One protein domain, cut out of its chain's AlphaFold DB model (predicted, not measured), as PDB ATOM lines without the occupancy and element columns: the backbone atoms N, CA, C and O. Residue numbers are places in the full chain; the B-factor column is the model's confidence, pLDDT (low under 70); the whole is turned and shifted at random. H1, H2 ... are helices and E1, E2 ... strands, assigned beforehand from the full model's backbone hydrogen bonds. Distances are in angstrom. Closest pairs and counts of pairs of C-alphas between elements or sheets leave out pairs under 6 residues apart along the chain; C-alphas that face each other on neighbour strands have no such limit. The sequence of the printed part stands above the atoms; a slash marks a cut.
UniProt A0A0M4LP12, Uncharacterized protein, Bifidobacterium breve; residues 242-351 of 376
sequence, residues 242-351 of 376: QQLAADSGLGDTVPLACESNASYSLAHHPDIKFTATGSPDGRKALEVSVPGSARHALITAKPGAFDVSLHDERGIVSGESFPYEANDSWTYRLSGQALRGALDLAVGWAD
ATOM      1  N   GLN A 242     -19.151   0.636   2.548       92.06
ATOM      2  CA  GLN A 242     -17.768   0.239   2.821       92.06
ATOM      3  C   GLN A 242     -17.697  -1.076   3.615       92.06
ATOM      4  O   GLN A 242     -16.923  -1.974   3.267       92.06
ATOM      5  N   GLN A 243     -18.520  -1.219   4.659       92.31
ATOM      6  CA  GLN A 243     -18.570  -2.439   5.470       92.31
ATOM      7  C   GLN A 243     -19.105  -3.631   4.673       92.31
ATOM      8  O   GLN A 243     -18.517  -4.709   4.751       92.31
ATOM      9  N   LEU A 244     -20.141  -3.436   3.843       93.94
ATOM     10  CA  LEU A 244     -20.626  -4.458   2.909       93.94
ATOM     11  C   LEU A 244     -19.499  -4.982   2.013       93.94
ATOM     12  O   LEU A 244     -19.310  -6.193   1.907       93.94
ATOM     13  N   ALA A 245     -18.748  -4.083   1.375       92.06
ATOM     14  CA  ALA A 245     -17.652  -4.455   0.487       92.06
ATOM     15  C   ALA A 245     -16.542  -5.223   1.229       92.06
ATOM     16  O   ALA A 245     -16.057  -6.242   0.730       92.06
ATOM     17  N   ALA A 246     -16.177  -4.777   2.434       90.81
ATOM     18  CA  ALA A 246     -15.168  -5.435   3.261       90.81
ATOM     19  C   ALA A 246     -15.613  -6.837   3.719       90.81
ATOM     20  O   ALA A 246     -14.867  -7.805   3.567       90.81
ATOM     21  N   ASP A 247     -16.845  -6.971   4.214       91.25
ATOM     22  CA  ASP A 247     -17.415  -8.250   4.654       91.25
ATOM     23  C   ASP A 247     -17.591  -9.248   3.495       91.25
ATOM     24  O   ASP A 247     -17.501 -10.463   3.691       91.25
ATOM     25  N   SER A 248     -17.792  -8.744   2.275       90.25
ATOM     26  CA  SER A 248     -17.818  -9.541   1.044       90.25
ATOM     27  C   SER A 248     -16.427  -9.888   0.494       90.25
ATOM     28  O   SER A 248     -16.335 -10.563  -0.535       90.25
ATOM     29  N   GLY A 249     -15.346  -9.470   1.163       89.38
ATOM     30  CA  GLY A 249     -13.969  -9.770   0.766       89.38
ATOM     31  C   GLY A 249     -13.551  -9.099  -0.543       89.38
ATOM     32  O   GLY A 249     -12.780  -9.681  -1.309       89.38
ATOM     33  N   LEU A 250     -14.094  -7.914  -0.834       89.69
ATOM     34  CA  LEU A 250     -13.678  -7.121  -1.989       89.69
ATOM     35  C   LEU A 250     -12.320  -6.458  -1.713       89.69
ATOM     36  O   LEU A 250     -11.975  -6.192  -0.566       89.69
ATOM     37  N   GLY A 251     -11.536  -6.219  -2.767       84.44
ATOM     38  CA  GLY A 251     -10.207  -5.613  -2.628       84.44
ATOM     39  C   GLY A 251     -10.269  -4.196  -2.054       84.44
ATOM     40  O   GLY A 251     -11.238  -3.485  -2.300       84.44
ATOM     41  N   ASP A 252      -9.217  -3.781  -1.344       84.25
ATOM     42  CA  ASP A 252      -9.162  -2.579  -0.488       84.25
ATOM     43  C   ASP A 252      -9.613  -1.259  -1.147       84.25
ATOM     44  O   ASP A 252     -10.061  -0.343  -0.461       84.25
ATOM     45  N   THR A 253      -9.537  -1.148  -2.476       86.88
ATOM     46  CA  THR A 253      -9.985   0.038  -3.224       86.88
ATOM     47  C   THR A 253     -11.503   0.130  -3.382       86.88
ATOM     48  O   THR A 253     -12.030   1.234  -3.498       86.88
ATOM     49  N   VAL A 254     -12.213  -1.002  -3.377       88.00
ATOM     50  CA  VAL A 254     -13.671  -1.047  -3.564       88.00
ATOM     51  C   VAL A 254     -14.414  -0.468  -2.355       88.00
ATOM     52  O   VAL A 254     -15.250   0.403  -2.575       88.00
ATOM     53  N   PRO A 255     -14.104  -0.840  -1.093       86.94
ATOM     54  CA  PRO A 255     -14.742  -0.232   0.071       86.94
ATOM     55  C   PRO A 255     -14.660   1.303   0.093       86.94
ATOM     56  O   PRO A 255     -15.650   1.953   0.411       86.94
ATOM     57  N   LEU A 256     -13.515   1.885  -0.286       85.25
ATOM     58  CA  LEU A 256     -13.346   3.343  -0.349       85.25
ATOM     59  C   LEU A 256     -14.241   3.973  -1.423       85.25
ATOM     60  O   LEU A 256     -14.932   4.950  -1.155       85.25
ATOM     61  N   ALA A 257     -14.272   3.381  -2.621       86.75
ATOM     62  CA  ALA A 257     -15.137   3.848  -3.700       86.75
ATOM     63  C   ALA A 257     -16.622   3.767  -3.331       86.75
ATOM     64  O   ALA A 257     -17.406   4.633  -3.723       86.75
ATOM     65  N   CYS A 258     -17.003   2.720  -2.596       84.88
ATOM     66  CA  CYS A 258     -18.364   2.503  -2.141       84.88
ATOM     67  C   CYS A 258     -18.851   3.633  -1.227       84.88
ATOM     68  O   CYS A 258     -19.927   4.177  -1.466       84.88
ATOM     69  N   GLU A 259     -18.050   4.018  -0.233       83.00
ATOM     70  CA  GLU A 259     -18.428   5.082   0.703       83.00
ATOM     71  C   GLU A 259     -18.574   6.431  -0.011       83.00
ATOM     72  O   GLU A 259     -19.605   7.089   0.107       83.00
ATOM     73  N   SER A 260     -17.604   6.795  -0.860       81.38
ATOM     74  CA  SER A 260     -17.611   8.085  -1.566       81.38
ATOM     75  C   SER A 260     -18.772   8.265  -2.545       81.38
ATOM     76  O   SER A 260     -19.060   9.392  -2.936       81.38
ATOM     77  N   ASN A 261     -19.420   7.182  -2.987       86.62
ATOM     78  CA  ASN A 261     -20.523   7.258  -3.950       86.62
ATOM     79  C   ASN A 261     -21.907   7.121  -3.305       86.62
ATOM     80  O   ASN A 261     -22.907   7.428  -3.950       86.62
ATOM     81  N   ALA A 262     -21.981   6.675  -2.052       91.62
ATOM     82  CA  ALA A 262     -23.250   6.382  -1.402       91.62
ATOM     83  C   ALA A 262     -24.075   7.639  -1.103       91.62
ATOM     84  O   ALA A 262     -25.299   7.607  -1.229       91.62
ATOM     85  N   SER A 263     -23.419   8.753  -0.762       91.88
ATOM     86  CA  SER A 263     -24.098  10.022  -0.481       91.88
ATOM     87  C   SER A 263     -24.933  10.530  -1.652       91.88
ATOM     88  O   SER A 263     -25.997  11.091  -1.419       91.88
ATOM     89  N   TYR A 264     -24.511  10.292  -2.900       90.38
ATOM     90  CA  TYR A 264     -25.257  10.736  -4.086       90.38
ATOM     91  C   TYR A 264     -26.646  10.108  -4.159       90.38
ATOM     92  O   TYR A 264     -27.613  10.796  -4.455       90.38
ATOM     93  N   SER A 265     -26.754   8.817  -3.850       93.12
ATOM     94  CA  SER A 265     -28.037   8.107  -3.840       93.12
ATOM     95  C   SER A 265     -28.872   8.412  -2.595       93.12
ATOM     96  O   SER A 265     -30.058   8.105  -2.562       93.12
ATOM     97  N   LEU A 266     -28.260   8.962  -1.541       93.69
ATOM     98  CA  LEU A 266     -28.942   9.321  -0.294       93.69
ATOM     99  C   LEU A 266     -29.452  10.762  -0.283       93.69
ATOM    100  O   LEU A 266     -30.310  11.073   0.546       93.69
ATOM    101  N   ALA A 267     -28.929  11.626  -1.156       92.38
ATOM    102  CA  ALA A 267     -29.394  12.999  -1.305       92.38
ATOM    103  C   ALA A 267     -30.920  13.029  -1.475       92.38
ATOM    104  O   ALA A 267     -31.501  12.188  -2.156       92.38
ATOM    105  N   HIS A 268     -31.570  13.966  -0.791       93.25
ATOM    106  CA  HIS A 268     -33.023  14.141  -0.704       93.25
ATOM    107  C   HIS A 268     -33.802  12.999  -0.041       93.25
ATOM    108  O   HIS A 268     -35.008  13.133   0.129       93.25
ATOM    109  N   HIS A 269     -33.157  11.920   0.408       94.75
ATOM    110  CA  HIS A 269     -33.807  10.763   1.032       94.75
ATOM    111  C   HIS A 269     -33.475  10.646   2.533       94.75
ATOM    112  O   HIS A 269     -32.786   9.704   2.936       94.75
ATOM    113  N   PRO A 270     -33.917  11.570   3.408       94.50
ATOM    114  CA  PRO A 270     -33.449  11.663   4.799       94.50
ATOM    115  C   PRO A 270     -33.806  10.459   5.677       94.50
ATOM    116  O   PRO A 270     -33.081  10.123   6.621       94.50
ATOM    117  N   ASP A 271     -34.904   9.778   5.352       94.69
ATOM    118  CA  ASP A 271     -35.418   8.671   6.153       94.69
ATOM    119  C   ASP A 271     -34.804   7.314   5.787       94.69
ATOM    120  O   ASP A 271     -34.970   6.348   6.539       94.69
ATOM    121  N   ILE A 272     -34.051   7.228   4.681       96.19
ATOM    122  CA  ILE A 272     -33.361   5.996   4.289       96.19
ATOM    123  C   ILE A 272     -32.302   5.624   5.325       96.19
ATOM    124  O   ILE A 272     -31.420   6.423   5.673       96.19
ATOM    125  N   LYS A 273     -32.364   4.364   5.759       95.12
ATOM    126  CA  LYS A 273     -31.407   3.707   6.646       95.12
ATOM    127  C   LYS A 273     -30.732   2.539   5.953       95.12
ATOM    128  O   LYS A 273     -31.337   1.850   5.131       95.12
ATOM    129  N   PHE A 274     -29.490   2.314   6.361       95.25
ATOM    130  CA  PHE A 274     -28.708   1.151   5.992       95.25
ATOM    131  C   PHE A 274     -28.474   0.255   7.206       95.25
ATOM    132  O   PHE A 274     -27.893   0.685   8.206       95.25
ATOM    133  N   THR A 275     -28.918  -0.995   7.107       94.31
ATOM    134  CA  THR A 275     -28.804  -2.008   8.162       94.31
ATOM    135  C   THR A 275     -28.155  -3.281   7.633       94.31
ATOM    136  O   THR A 275     -28.227  -3.611   6.448       94.31
ATOM    137  N   ALA A 276     -27.488  -4.019   8.519       92.44
ATOM    138  CA  ALA A 276     -26.950  -5.328   8.178       92.44
ATOM    139  C   ALA A 276     -28.048  -6.386   8.301       92.44
ATOM    140  O   ALA A 276     -28.658  -6.535   9.362       92.44
ATOM    141  N   THR A 277     -28.235  -7.187   7.258       89.44
ATOM    142  CA  THR A 277     -29.103  -8.366   7.310       89.44
ATOM    143  C   THR A 277     -28.442  -9.578   6.659       89.44
ATOM    144  O   THR A 277     -27.361  -9.496   6.070       89.44
ATOM    145  N   GLY A 278     -29.065 -10.742   6.812       76.44
ATOM    146  CA  GLY A 278     -28.666 -11.955   6.108       76.44
ATOM    147  C   GLY A 278     -29.365 -12.041   4.756       76.44
ATOM    148  O   GLY A 278     -30.575 -11.852   4.667       76.44
ATOM    149  N   SER A 279     -28.625 -12.377   3.705       67.38
ATOM    150  CA  SER A 279     -29.222 -12.793   2.441       67.38
ATOM    151  C   SER A 279     -29.756 -14.230   2.550       67.38
ATOM    152  O   SER A 279     -29.271 -15.009   3.381       67.38
ATOM    153  N   PRO A 280     -30.704 -14.638   1.684       60.44
ATOM    154  CA  PRO A 280     -31.161 -16.030   1.595       60.44
ATOM    155  C   PRO A 280     -30.023 -17.052   1.404       60.44
ATOM    156  O   PRO A 280     -30.152 -18.202   1.819       60.44
ATOM    157  N   ASP A 281     -28.893 -16.612   0.843       63.69
ATOM    158  CA  ASP A 281     -27.700 -17.426   0.581       63.69
ATOM    159  C   ASP A 281     -26.693 -17.429   1.750       63.69
ATOM    160  O   ASP A 281     -25.582 -17.950   1.624       63.69
ATOM    161  N   GLY A 282     -27.049 -16.827   2.892       69.31
ATOM    162  CA  GLY A 282     -26.217 -16.764   4.096       69.31
ATOM    163  C   GLY A 282     -25.068 -15.751   4.035       69.31
ATOM    164  O   GLY A 282     -24.206 -15.762   4.914       69.31
ATOM    165  N   ARG A 283     -25.036 -14.881   3.018       77.44
ATOM    166  CA  ARG A 283     -24.087 -13.756   2.933       77.44
ATOM    167  C   ARG A 283     -24.641 -12.552   3.685       77.44
ATOM    168  O   ARG A 283     -25.853 -12.423   3.820       77.44
ATOM    169  N   LYS A 284     -23.773 -11.654   4.151       88.62
ATOM    170  CA  LYS A 284     -24.246 -10.354   4.640       88.62
ATOM    171  C   LYS A 284     -24.797  -9.542   3.469       88.62
ATOM    172  O   LYS A 284     -24.230  -9.554   2.377       88.62
ATOM    173  N   ALA A 285     -25.909  -8.869   3.713       93.38
ATOM    174  CA  ALA A 285     -26.544  -7.950   2.790       93.38
ATOM    175  C   ALA A 285     -26.723  -6.595   3.476       93.38
ATOM    176  O   ALA A 285     -26.947  -6.528   4.688       93.38
ATOM    177  N   LEU A 286     -26.625  -5.537   2.682       95.56
ATOM    178  CA  LEU A 286     -27.026  -4.193   3.056       95.56
ATOM    179  C   LEU A 286     -28.521  -4.068   2.782       95.56
ATOM    180  O   LEU A 286     -28.952  -4.157   1.632       95.56
ATOM    181  N   GLU A 287     -29.309  -3.909   3.830       95.81
ATOM    182  CA  GLU A 287     -30.721  -3.583   3.715       95.81
ATOM    183  C   GLU A 287     -30.882  -2.067   3.620       95.81
ATOM    184  O   GLU A 287     -30.398  -1.325   4.472       95.81
ATOM    185  N   VAL A 288     -31.561  -1.625   2.565       97.12
ATOM    186  CA  VAL A 288     -31.920  -0.233   2.298       97.12
ATOM    187  C   VAL A 288     -33.415  -0.097   2.536       97.12
ATOM    188  O   VAL A 288     -34.221  -0.724   1.839       97.12
ATOM    189  N   SER A 289     -33.798   0.678   3.548       95.94
ATOM    190  CA  SER A 289     -35.197   0.775   3.971       95.94
ATOM    191  C   SER A 289     -35.549   2.132   4.568       95.94
ATOM    192  O   SER A 289     -34.686   2.861   5.059       95.94
ATOM    193  N   VAL A 290     -36.846   2.441   4.555       95.62
ATOM    194  CA  VAL A 290     -37.447   3.526   5.339       95.62
ATOM    195  C   VAL A 290     -38.189   2.908   6.529       95.62
ATOM    196  O   VAL A 290     -38.978   1.977   6.329       95.62
ATOM    197  N   PRO A 291     -37.999   3.403   7.766       91.69
ATOM    198  CA  PRO A 291     -38.721   2.902   8.931       91.69
ATOM    199  C   PRO A 291     -40.244   2.887   8.734       91.69
ATOM    200  O   PRO A 291     -40.869   3.910   8.470       91.69
ATOM    201  N   GLY A 292     -40.858   1.713   8.897       89.81
ATOM    202  CA  GLY A 292     -42.307   1.530   8.752       89.81
ATOM    203  C   GLY A 292     -42.798   1.323   7.314       89.81
ATOM    204  O   GLY A 292     -43.979   1.027   7.132       89.81
ATOM    205  N   SER A 293     -41.921   1.412   6.311       92.19
ATOM    206  CA  SER A 293     -42.226   0.991   4.943       92.19
ATOM    207  C   SER A 293     -42.136  -0.530   4.821       92.19
ATOM    208  O   SER A 293     -41.233  -1.161   5.364       92.19
ATOM    209  N   ALA A 294     -43.061  -1.131   4.074       91.50
ATOM    210  CA  ALA A 294     -42.929  -2.529   3.671       91.50
ATOM    211  C   ALA A 294     -41.959  -2.709   2.493       91.50
ATOM    212  O   ALA A 294     -41.461  -3.814   2.260       91.50
ATOM    213  N   ARG A 295     -41.702  -1.632   1.737       95.56
ATOM    214  CA  ARG A 295     -40.774  -1.628   0.607       95.56
ATOM    215  C   ARG A 295     -39.357  -1.445   1.125       95.56
ATOM    216  O   ARG A 295     -39.051  -0.450   1.775       95.56
ATOM    217  N   HIS A 296     -38.506  -2.407   0.811       96.19
ATOM    218  CA  HIS A 296     -37.084  -2.372   1.125       96.19
ATOM    219  C   HIS A 296     -36.307  -3.096   0.027       96.19
ATOM    220  O   HIS A 296     -36.880  -3.834  -0.781       96.19
ATOM    221  N   ALA A 297     -35.003  -2.871  -0.021       97.00
ATOM    222  CA  ALA A 297     -34.110  -3.534  -0.954       97.00
ATOM    223  C   ALA A 297     -32.937  -4.162  -0.206       97.00
ATOM    224  O   ALA A 297     -32.473  -3.625   0.795       97.00
ATOM    225  N   LEU A 298     -32.446  -5.296  -0.703       96.19
ATOM    226  CA  LEU A 298     -31.236  -5.935  -0.196       96.19
ATOM    227  C   LEU A 298     -30.160  -5.885  -1.269       96.19
ATOM    228  O   LEU A 298     -30.379  -6.385  -2.376       96.19
ATOM    229  N   ILE A 299     -29.000  -5.342  -0.919       96.31
ATOM    230  CA  ILE A 299     -27.809  -5.321  -1.760       96.31
ATOM    231  C   ILE A 299     -26.813  -6.335  -1.211       96.31
ATOM    232  O   ILE A 299     -26.418  -6.290  -0.045       96.31
ATOM    233  N   THR A 300     -26.383  -7.255  -2.063       95.19
ATOM    234  CA  THR A 300     -25.271  -8.163  -1.770       95.19
ATOM    235  C   THR A 300     -24.112  -7.858  -2.695       95.19
ATOM    236  O   THR A 300     -24.307  -7.456  -3.840       95.19
ATOM    237  N   ALA A 301     -22.894  -8.055  -2.206       93.50
ATOM    238  CA  ALA A 301     -21.698  -7.786  -2.984       93.50
ATOM    239  C   ALA A 301     -20.893  -9.067  -3.210       93.50
ATOM    240  O   ALA A 301     -20.783  -9.924  -2.322       93.50
ATOM    241  N   LYS A 302     -20.317  -9.196  -4.405       91.62
ATOM    242  CA  LYS A 302     -19.360 -10.241  -4.786       91.62
ATOM    243  C   LYS A 302     -18.289  -9.626  -5.692       91.62
ATOM    244  O   LYS A 302     -18.539  -8.577  -6.282       91.62
ATOM    245  N   PRO A 303     -17.112 -10.255  -5.845       90.12
ATOM    246  CA  PRO A 303     -16.094  -9.741  -6.754       90.12
ATOM    247  C   PRO A 303     -16.667  -9.474  -8.155       90.12
ATOM    248  O   PRO A 303     -17.130 -10.400  -8.821       90.12
ATOM    249  N   GLY A 304     -16.652  -8.202  -8.564       91.75
ATOM    250  CA  GLY A 304     -17.090  -7.744  -9.883       91.75
ATOM    251  C   GLY A 304     -18.583  -7.434 -10.039       91.75
ATOM    252  O   GLY A 304     -18.994  -7.162 -11.163       91.75
ATOM    253  N   ALA A 305     -19.409  -7.487  -8.985       94.62
ATOM    254  CA  ALA A 305     -20.812  -7.070  -9.085       94.62
ATOM    255  C   ALA A 305     -21.490  -6.779  -7.733       94.62
ATOM    256  O   ALA A 305     -21.181  -7.403  -6.712       94.62
ATOM    257  N   PHE A 306     -22.496  -5.907  -7.781       95.69
ATOM    258  CA  PHE A 306     -23.483  -5.699  -6.722       95.69
ATOM    259  C   PHE A 306     -24.842  -6.218  -7.194       95.69
ATOM    260  O   PHE A 306     -25.328  -5.821  -8.249       95.69
ATOM    261  N   ASP A 307     -25.449  -7.128  -6.439       95.94
ATOM    262  CA  ASP A 307     -26.758  -7.695  -6.760       95.94
ATOM    263  C   ASP A 307     -27.814  -7.080  -5.835       95.94
ATOM    264  O   ASP A 307     -27.701  -7.183  -4.609       95.94
ATOM    265  N   VAL A 308     -28.842  -6.471  -6.422       97.31
ATOM    266  CA  VAL A 308     -29.977  -5.853  -5.732       97.31
ATOM    267  C   VAL A 308     -31.186  -6.773  -5.832       97.31
ATOM    268  O   VAL A 308     -31.501  -7.301  -6.897       97.31
ATOM    269  N   SER A 309     -31.905  -6.943  -4.727       96.06
ATOM    270  CA  SER A 309     -33.231  -7.565  -4.706       96.06
ATOM    271  C   SER A 309     -34.231  -6.616  -4.063       96.06
ATOM    272  O   SER A 309     -33.967  -6.085  -2.986       96.06
ATOM    273  N   LEU A 310     -35.360  -6.387  -4.730       97.00
ATOM    274  CA  LEU A 310     -36.427  -5.497  -4.280       97.00
ATOM    275  C   LEU A 310     -37.525  -6.313  -3.607       97.00
ATOM    276  O   LEU A 310     -37.949  -7.339  -4.144       97.00
ATOM    277  N   HIS A 311     -37.999  -5.854  -2.455       95.31
ATOM    278  CA  HIS A 311     -38.962  -6.571  -1.622       95.31
ATOM    279  C   HIS A 311     -40.145  -5.681  -1.244       95.31
ATOM    280  O   HIS A 311     -39.994  -4.472  -1.054       95.31
ATOM    281  N   ASP A 312     -41.318  -6.295  -1.111       94.38
ATOM    282  CA  ASP A 312     -42.510  -5.716  -0.488       94.38
ATOM    283  C   ASP A 312     -43.154  -6.715   0.500       94.38
ATOM    284  O   ASP A 312     -42.572  -7.749   0.838       94.38
ATOM    285  N   GLU A 313     -44.383  -6.441   0.953       91.69
ATOM    286  CA  GLU A 313     -45.145  -7.324   1.856       91.69
ATOM    287  C   GLU A 313     -45.323  -8.764   1.334       91.69
ATOM    288  O   GLU A 313     -45.624  -9.677   2.106       91.69
ATOM    289  N   ARG A 314     -45.186  -8.981   0.022       90.31
ATOM    290  CA  ARG A 314     -45.393 -10.263  -0.666       90.31
ATOM    291  C   ARG A 314     -44.082 -11.023  -0.882       90.31
ATOM    292  O   ARG A 314     -44.137 -12.176  -1.315       90.31
ATOM    293  N   GLY A 315     -42.938 -10.420  -0.559       89.50
ATOM    294  CA  GLY A 315     -41.598 -10.974  -0.756       89.50
ATOM    295  C   GLY A 315     -40.856 -10.310  -1.916       89.50
ATOM    296  O   GLY A 315     -41.026  -9.122  -2.171       89.50
ATOM    297  N   ILE A 316     -40.013 -11.080  -2.612       92.56
ATOM    298  CA  ILE A 316     -39.176 -10.567  -3.707       92.56
ATOM    299  C   ILE A 316     -40.052 -10.173  -4.900       92.56
ATOM    300  O   ILE A 316     -40.764 -11.009  -5.463       92.56
ATOM    301  N   VAL A 317     -39.941  -8.914  -5.316       93.81
ATOM    302  CA  VAL A 317     -40.628  -8.339  -6.478       93.81
ATOM    303  C   VAL A 317     -39.766  -8.466  -7.733       93.81
ATOM    304  O   VAL A 317     -40.241  -8.922  -8.773       93.81
ATOM    305  N   SER A 318     -38.492  -8.086  -7.639       94.50
ATOM    306  CA  SER A 318     -37.528  -8.145  -8.740       94.50
ATOM    307  C   SER A 318     -36.092  -8.188  -8.212       94.50
ATOM    308  O   SER A 318     -35.844  -8.032  -7.015       94.50
ATOM    309  N   GLY A 319     -35.137  -8.418  -9.110       94.38
ATOM    310  CA  GLY A 319     -33.722  -8.293  -8.804       94.38
ATOM    311  C   GLY A 319     -32.921  -7.894 -10.034       94.38
ATOM    312  O   GLY A 319     -33.305  -8.217 -11.160       94.38
ATOM    313  N   GLU A 320     -31.821  -7.194  -9.798       97.12
ATOM    314  CA  GLU A 320     -30.941  -6.640 -10.822       97.12
ATOM    315  C   GLU A 320     -29.481  -6.750 -10.371       97.12
ATOM    316  O   GLU A 320     -29.190  -6.797  -9.177       97.12
ATOM    317  N   SER A 321     -28.559  -6.851 -11.326       96.75
ATOM    318  CA  SER A 321     -27.129  -6.998 -11.057       96.75
ATOM    319  C   SER A 321     -26.368  -5.871 -11.738       96.75
ATOM    320  O   SER A 321     -26.568  -5.619 -12.924       96.75
ATOM    321  N   PHE A 322     -25.478  -5.234 -10.987       96.62
ATOM    322  CA  PHE A 322     -24.668  -4.097 -11.403       96.62
ATOM    323  C   PHE A 322     -23.202  -4.545 -11.470       96.62
ATOM    324  O   PHE A 322     -22.506  -4.543 -10.446       96.62
ATOM    325  N   PRO A 323     -22.734  -5.024 -12.637       95.88
ATOM    326  CA  PRO A 323     -21.373  -5.514 -12.795       95.88
ATOM    327  C   PRO A 323     -20.358  -4.370 -12.900       95.88
ATOM    328  O   PRO A 323     -20.662  -3.291 -13.401       95.88
ATOM    329  N   TYR A 324     -19.118  -4.643 -12.499       93.12
ATOM    330  CA  TYR A 324     -17.963  -3.783 -12.750       93.12
ATOM    331  C   TYR A 324     -16.719  -4.621 -13.058       93.12
ATOM    332  O   TYR A 324     -16.531  -5.720 -12.532       93.12
ATOM    333  N   GLU A 325     -15.836  -4.094 -13.901       87.25
ATOM    334  CA  GLU A 325     -14.578  -4.763 -14.226       87.25
ATOM    335  C   GLU A 325     -13.503  -4.440 -13.185       87.25
ATOM    336  O   GLU A 325     -13.121  -3.285 -12.993       87.25
ATOM    337  N   ALA A 326     -12.985  -5.475 -12.525       78.31
ATOM    338  CA  ALA A 326     -11.830  -5.341 -11.648       78.31
ATOM    339  C   ALA A 326     -10.542  -5.282 -12.488       78.31
ATOM    340  O   ALA A 326     -10.154  -6.264 -13.122       78.31
ATOM    341  N   ASN A 327      -9.879  -4.128 -12.485       79.81
ATOM    342  CA  ASN A 327      -8.538  -3.933 -13.038       79.81
ATOM    343  C   ASN A 327      -7.747  -2.876 -12.241       79.81
ATOM    344  O   ASN A 327      -8.329  -2.014 -11.577       79.81
ATOM    345  N   ASP A 328      -6.419  -2.921 -12.317       69.19
ATOM    346  CA  ASP A 328      -5.542  -2.121 -11.446       69.19
ATOM    347  C   ASP A 328      -5.713  -0.598 -11.602       69.19
ATOM    348  O   ASP A 328      -5.418   0.148 -10.671       69.19
ATOM    349  N   SER A 329      -6.219  -0.121 -12.745       80.19
ATOM    350  CA  SER A 329      -6.290   1.315 -13.054       80.19
ATOM    351  C   SER A 329      -7.658   1.953 -12.807       80.19
ATOM    352  O   SER A 329      -7.730   3.156 -12.570       80.19
ATOM    353  N   TRP A 330      -8.748   1.183 -12.877       85.56
ATOM    354  CA  TRP A 330     -10.113   1.725 -12.898       85.56
ATOM    355  C   TRP A 330     -11.061   1.104 -11.872       85.56
ATOM    356  O   TRP A 330     -12.187   1.586 -11.749       85.56
ATOM    357  N   THR A 331     -10.625   0.094 -11.102       87.44
ATOM    358  CA  THR A 331     -11.494  -0.589 -10.118       87.44
ATOM    359  C   THR A 331     -12.199   0.391  -9.186       87.44
ATOM    360  O   THR A 331     -13.397   0.245  -8.972       87.44
ATOM    361  N   TYR A 332     -11.498   1.410  -8.676       87.75
ATOM    362  CA  TYR A 332     -12.097   2.424  -7.803       87.75
ATOM    363  C   TYR A 332     -13.306   3.099  -8.471       87.75
ATOM    364  O   TYR A 332     -14.424   3.020  -7.976       87.75
ATOM    365  N   ARG A 333     -13.113   3.684  -9.658       88.75
ATOM    366  CA  ARG A 333     -14.173   4.414 -10.365       88.75
ATOM    367  C   ARG A 333     -15.333   3.507 -10.778       88.75
ATOM    368  O   ARG A 333     -16.486   3.863 -10.556       88.75
ATOM    369  N   LEU A 334     -15.035   2.350 -11.370       92.06
ATOM    370  CA  LEU A 334     -16.061   1.450 -11.907       92.06
ATOM    371  C   LEU A 334     -16.885   0.791 -10.796       92.06
ATOM    372  O   LEU A 334     -18.100   0.677 -10.924       92.06
ATOM    373  N   SER A 335     -16.245   0.390  -9.694       92.56
ATOM    374  CA  SER A 335     -16.970  -0.173  -8.549       92.56
ATOM    375  C   SER A 335     -17.839   0.870  -7.844       92.56
ATOM    376  O   SER A 335     -18.968   0.553  -7.482       92.56
ATOM    377  N   GLY A 336     -17.368   2.118  -7.730       91.88
ATOM    378  CA  GLY A 336     -18.166   3.234  -7.215       91.88
ATOM    379  C   GLY A 336     -19.412   3.508  -8.064       91.88
ATOM    380  O   GLY A 336     -20.510   3.595  -7.525       91.88
ATOM    381  N   GLN A 337     -19.269   3.547  -9.394       91.88
ATOM    382  CA  GLN A 337     -20.395   3.721 -10.323       91.88
ATOM    383  C   GLN A 337     -21.397   2.560 -10.266       91.88
ATOM    384  O   GLN A 337     -22.604   2.792 -10.257       91.88
ATOM    385  N   ALA A 338     -20.911   1.317 -10.203       94.81
ATOM    386  CA  ALA A 338     -21.781   0.148 -10.097       94.81
ATOM    387  C   ALA A 338     -22.553   0.125  -8.771       94.81
ATOM    388  O   ALA A 338     -23.750  -0.162  -8.774       94.81
ATOM    389  N   LEU A 339     -21.902   0.469  -7.652       95.38
ATOM    390  CA  LEU A 339     -22.609   0.617  -6.383       95.38
ATOM    391  C   LEU A 339     -23.632   1.754  -6.454       95.38
ATOM    392  O   LEU A 339     -24.750   1.556  -5.992       95.38
ATOM    393  N   ARG A 340     -23.277   2.912  -7.024       94.00
ATOM    394  CA  ARG A 340     -24.208   4.038  -7.172       94.00
ATOM    395  C   ARG A 340     -25.474   3.609  -7.908       94.00
ATOM    396  O   ARG A 340     -26.555   3.802  -7.379       94.00
ATOM    397  N   GLY A 341     -25.352   2.915  -9.042       95.50
ATOM    398  CA  GLY A 341     -26.520   2.380  -9.754       95.50
ATOM    399  C   GLY A 341     -27.355   1.404  -8.911       95.50
ATOM    400  O   GLY A 341     -28.584   1.479  -8.906       95.50
ATOM    401  N   ALA A 342     -26.699   0.524  -8.146       97.25
ATOM    402  CA  ALA A 342     -27.383  -0.378  -7.220       97.25
ATOM    403  C   ALA A 342     -28.121   0.371  -6.094       97.25
ATOM    404  O   ALA A 342     -29.239  -0.007  -5.735       97.25
ATOM    405  N   LEU A 343     -27.512   1.423  -5.543       96.88
ATOM    406  CA  LEU A 343     -28.106   2.263  -4.508       96.88
ATOM    407  C   LEU A 343     -29.240   3.129  -5.057       96.88
ATOM    408  O   LEU A 343     -30.280   3.176  -4.417       96.88
ATOM    409  N   ASP A 344     -29.101   3.728  -6.239       95.81
ATOM    410  CA  ASP A 344     -30.157   4.515  -6.889       95.81
ATOM    411  C   ASP A 344     -31.423   3.663  -7.087       95.81
ATOM    412  O   ASP A 344     -32.532   4.081  -6.742       95.81
ATOM    413  N   LEU A 345     -31.264   2.416  -7.554       96.75
ATOM    414  CA  LEU A 345     -32.374   1.466  -7.672       96.75
ATOM    415  C   LEU A 345     -32.977   1.108  -6.304       96.75
ATOM    416  O   LEU A 345     -34.199   1.075  -6.144       96.75
ATOM    417  N   ALA A 346     -32.129   0.799  -5.320       97.06
ATOM    418  CA  ALA A 346     -32.556   0.378  -3.989       97.06
ATOM    419  C   ALA A 346     -33.284   1.496  -3.226       97.06
ATOM    420  O   ALA A 346     -34.349   1.258  -2.651       97.06
ATOM    421  N   VAL A 347     -32.732   2.710  -3.250       96.62
ATOM    422  CA  VAL A 347     -33.288   3.903  -2.610       96.62
ATOM    423  C   VAL A 347     -34.587   4.313  -3.291       96.62
ATOM    424  O   VAL A 347     -35.601   4.403  -2.605       96.62
ATOM    425  N   GLY A 348     -34.618   4.429  -4.624       95.19
ATOM    426  CA  GLY A 348     -35.850   4.762  -5.351       95.19
ATOM    427  C   GLY A 348     -36.965   3.722  -5.166       95.19
ATOM    428  O   GLY A 348     -38.157   4.036  -5.264       95.19
ATOM    429  N   TRP A 349     -36.612   2.470  -4.852       96.25
ATOM    430  CA  TRP A 349     -37.592   1.469  -4.449       96.25
ATOM    431  C   TRP A 349     -38.080   1.640  -3.006       96.25
ATOM    432  O   TRP A 349     -39.280   1.486  -2.771       96.25
ATOM    433  N   ALA A 350     -37.185   1.890  -2.052       96.06
ATOM    434  CA  ALA A 350     -37.518   1.993  -0.631       96.06
ATOM    435  C   ALA A 350     -38.249   3.305  -0.288       96.06
ATOM    436  O   ALA A 350     -39.194   3.281   0.504       96.06
ATOM    437  N   ASP A 351     -37.851   4.403  -0.930       94.88
ATOM    438  CA  ASP A 351     -38.407   5.748  -0.793       94.88
ATOM    439  C   ASP A 351     -38.751   6.341  -2.176       94.88
ATOM    440  O   ASP A 351     -37.987   7.120  -2.752       94.88
TER     441      ASP A 351
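AT A GLANCE: This is residues 242 to 351 of the 376 residues of an uncharacterized protein of Bifidobacterium breve (UniProt A0A0M4LP12). A strongly twisted sheet of five strands has helices over one face and no named helix on the other; long H3 and short H1 pack on the sheet, while H2 packs on both these helices without being on the sheet. The printed part has 110 residues, with three named helices and five named strands in the order H1 H2 E1 E2 E3 E4 E5 H3. The strands form a meander, each the antiparallel neighbour of the one before, with sheet order E1 E2 E3 E4 E5. The class is mixed, in two layers, the sheet and H1 with H3; the whole is compact, with a radius of gyration of the C-alphas of 13.1 A and spans of 42 by 32 by 20 A.

HOW THE PARTS SIT: H1, residues 242 to 247, is on the sheet at a height of 7.5 A. H2, residues 253 to 266, touches H1 with residues 254 to 259 alone; the closest C-alphas, of Gln 242 and Pro 255, are 4.1 A apart. E1, residues 273 to 278, and E2, residues 284 to 289, form a hairpin, with N 275 and O 287 at 3.0 A, within hydrogen-bond range. Further hairpins add E3, residues 296 to 302, with N 286 and O 299 at 2.8 A; E4, residues 305 to 312, with N 298 and O 309 at 2.9 A; and E5, residues 315 to 323, with N 308 and O 320 at 2.8 A. H3, residues 331 to 350, is on the same face as H1; its closest C-alphas to E4 are those of Ala 342 and Val 308, 6.2 A apart. H2 and H3 touch, closest at the C-alphas of Ala 257 and Gly 336, 4.7 A, and run the same way at a shallow tilt of 33 degrees, only just short of steep. Every O i to N i+4 pair is within hydrogen-bond range in H1 and H3, and 7 of 10 in H2.

IN THESE COORDINATES: H1 begins at C-alpha 242 (-17.768, 0.239, 2.821). H2 spans 21.3 A, E4 23.4 A, E5 24.2 A and H3 27.8 A, ending at C-alpha 350 (-37.518, 1.993, -0.631).

THE WHOLE: The C-alphas farthest apart, of Arg 314 and Ser 329, are 42.6 A apart. The printed part has no cut and no long link; pLDDT is under 70 at residues 279 to 282 and residue 328.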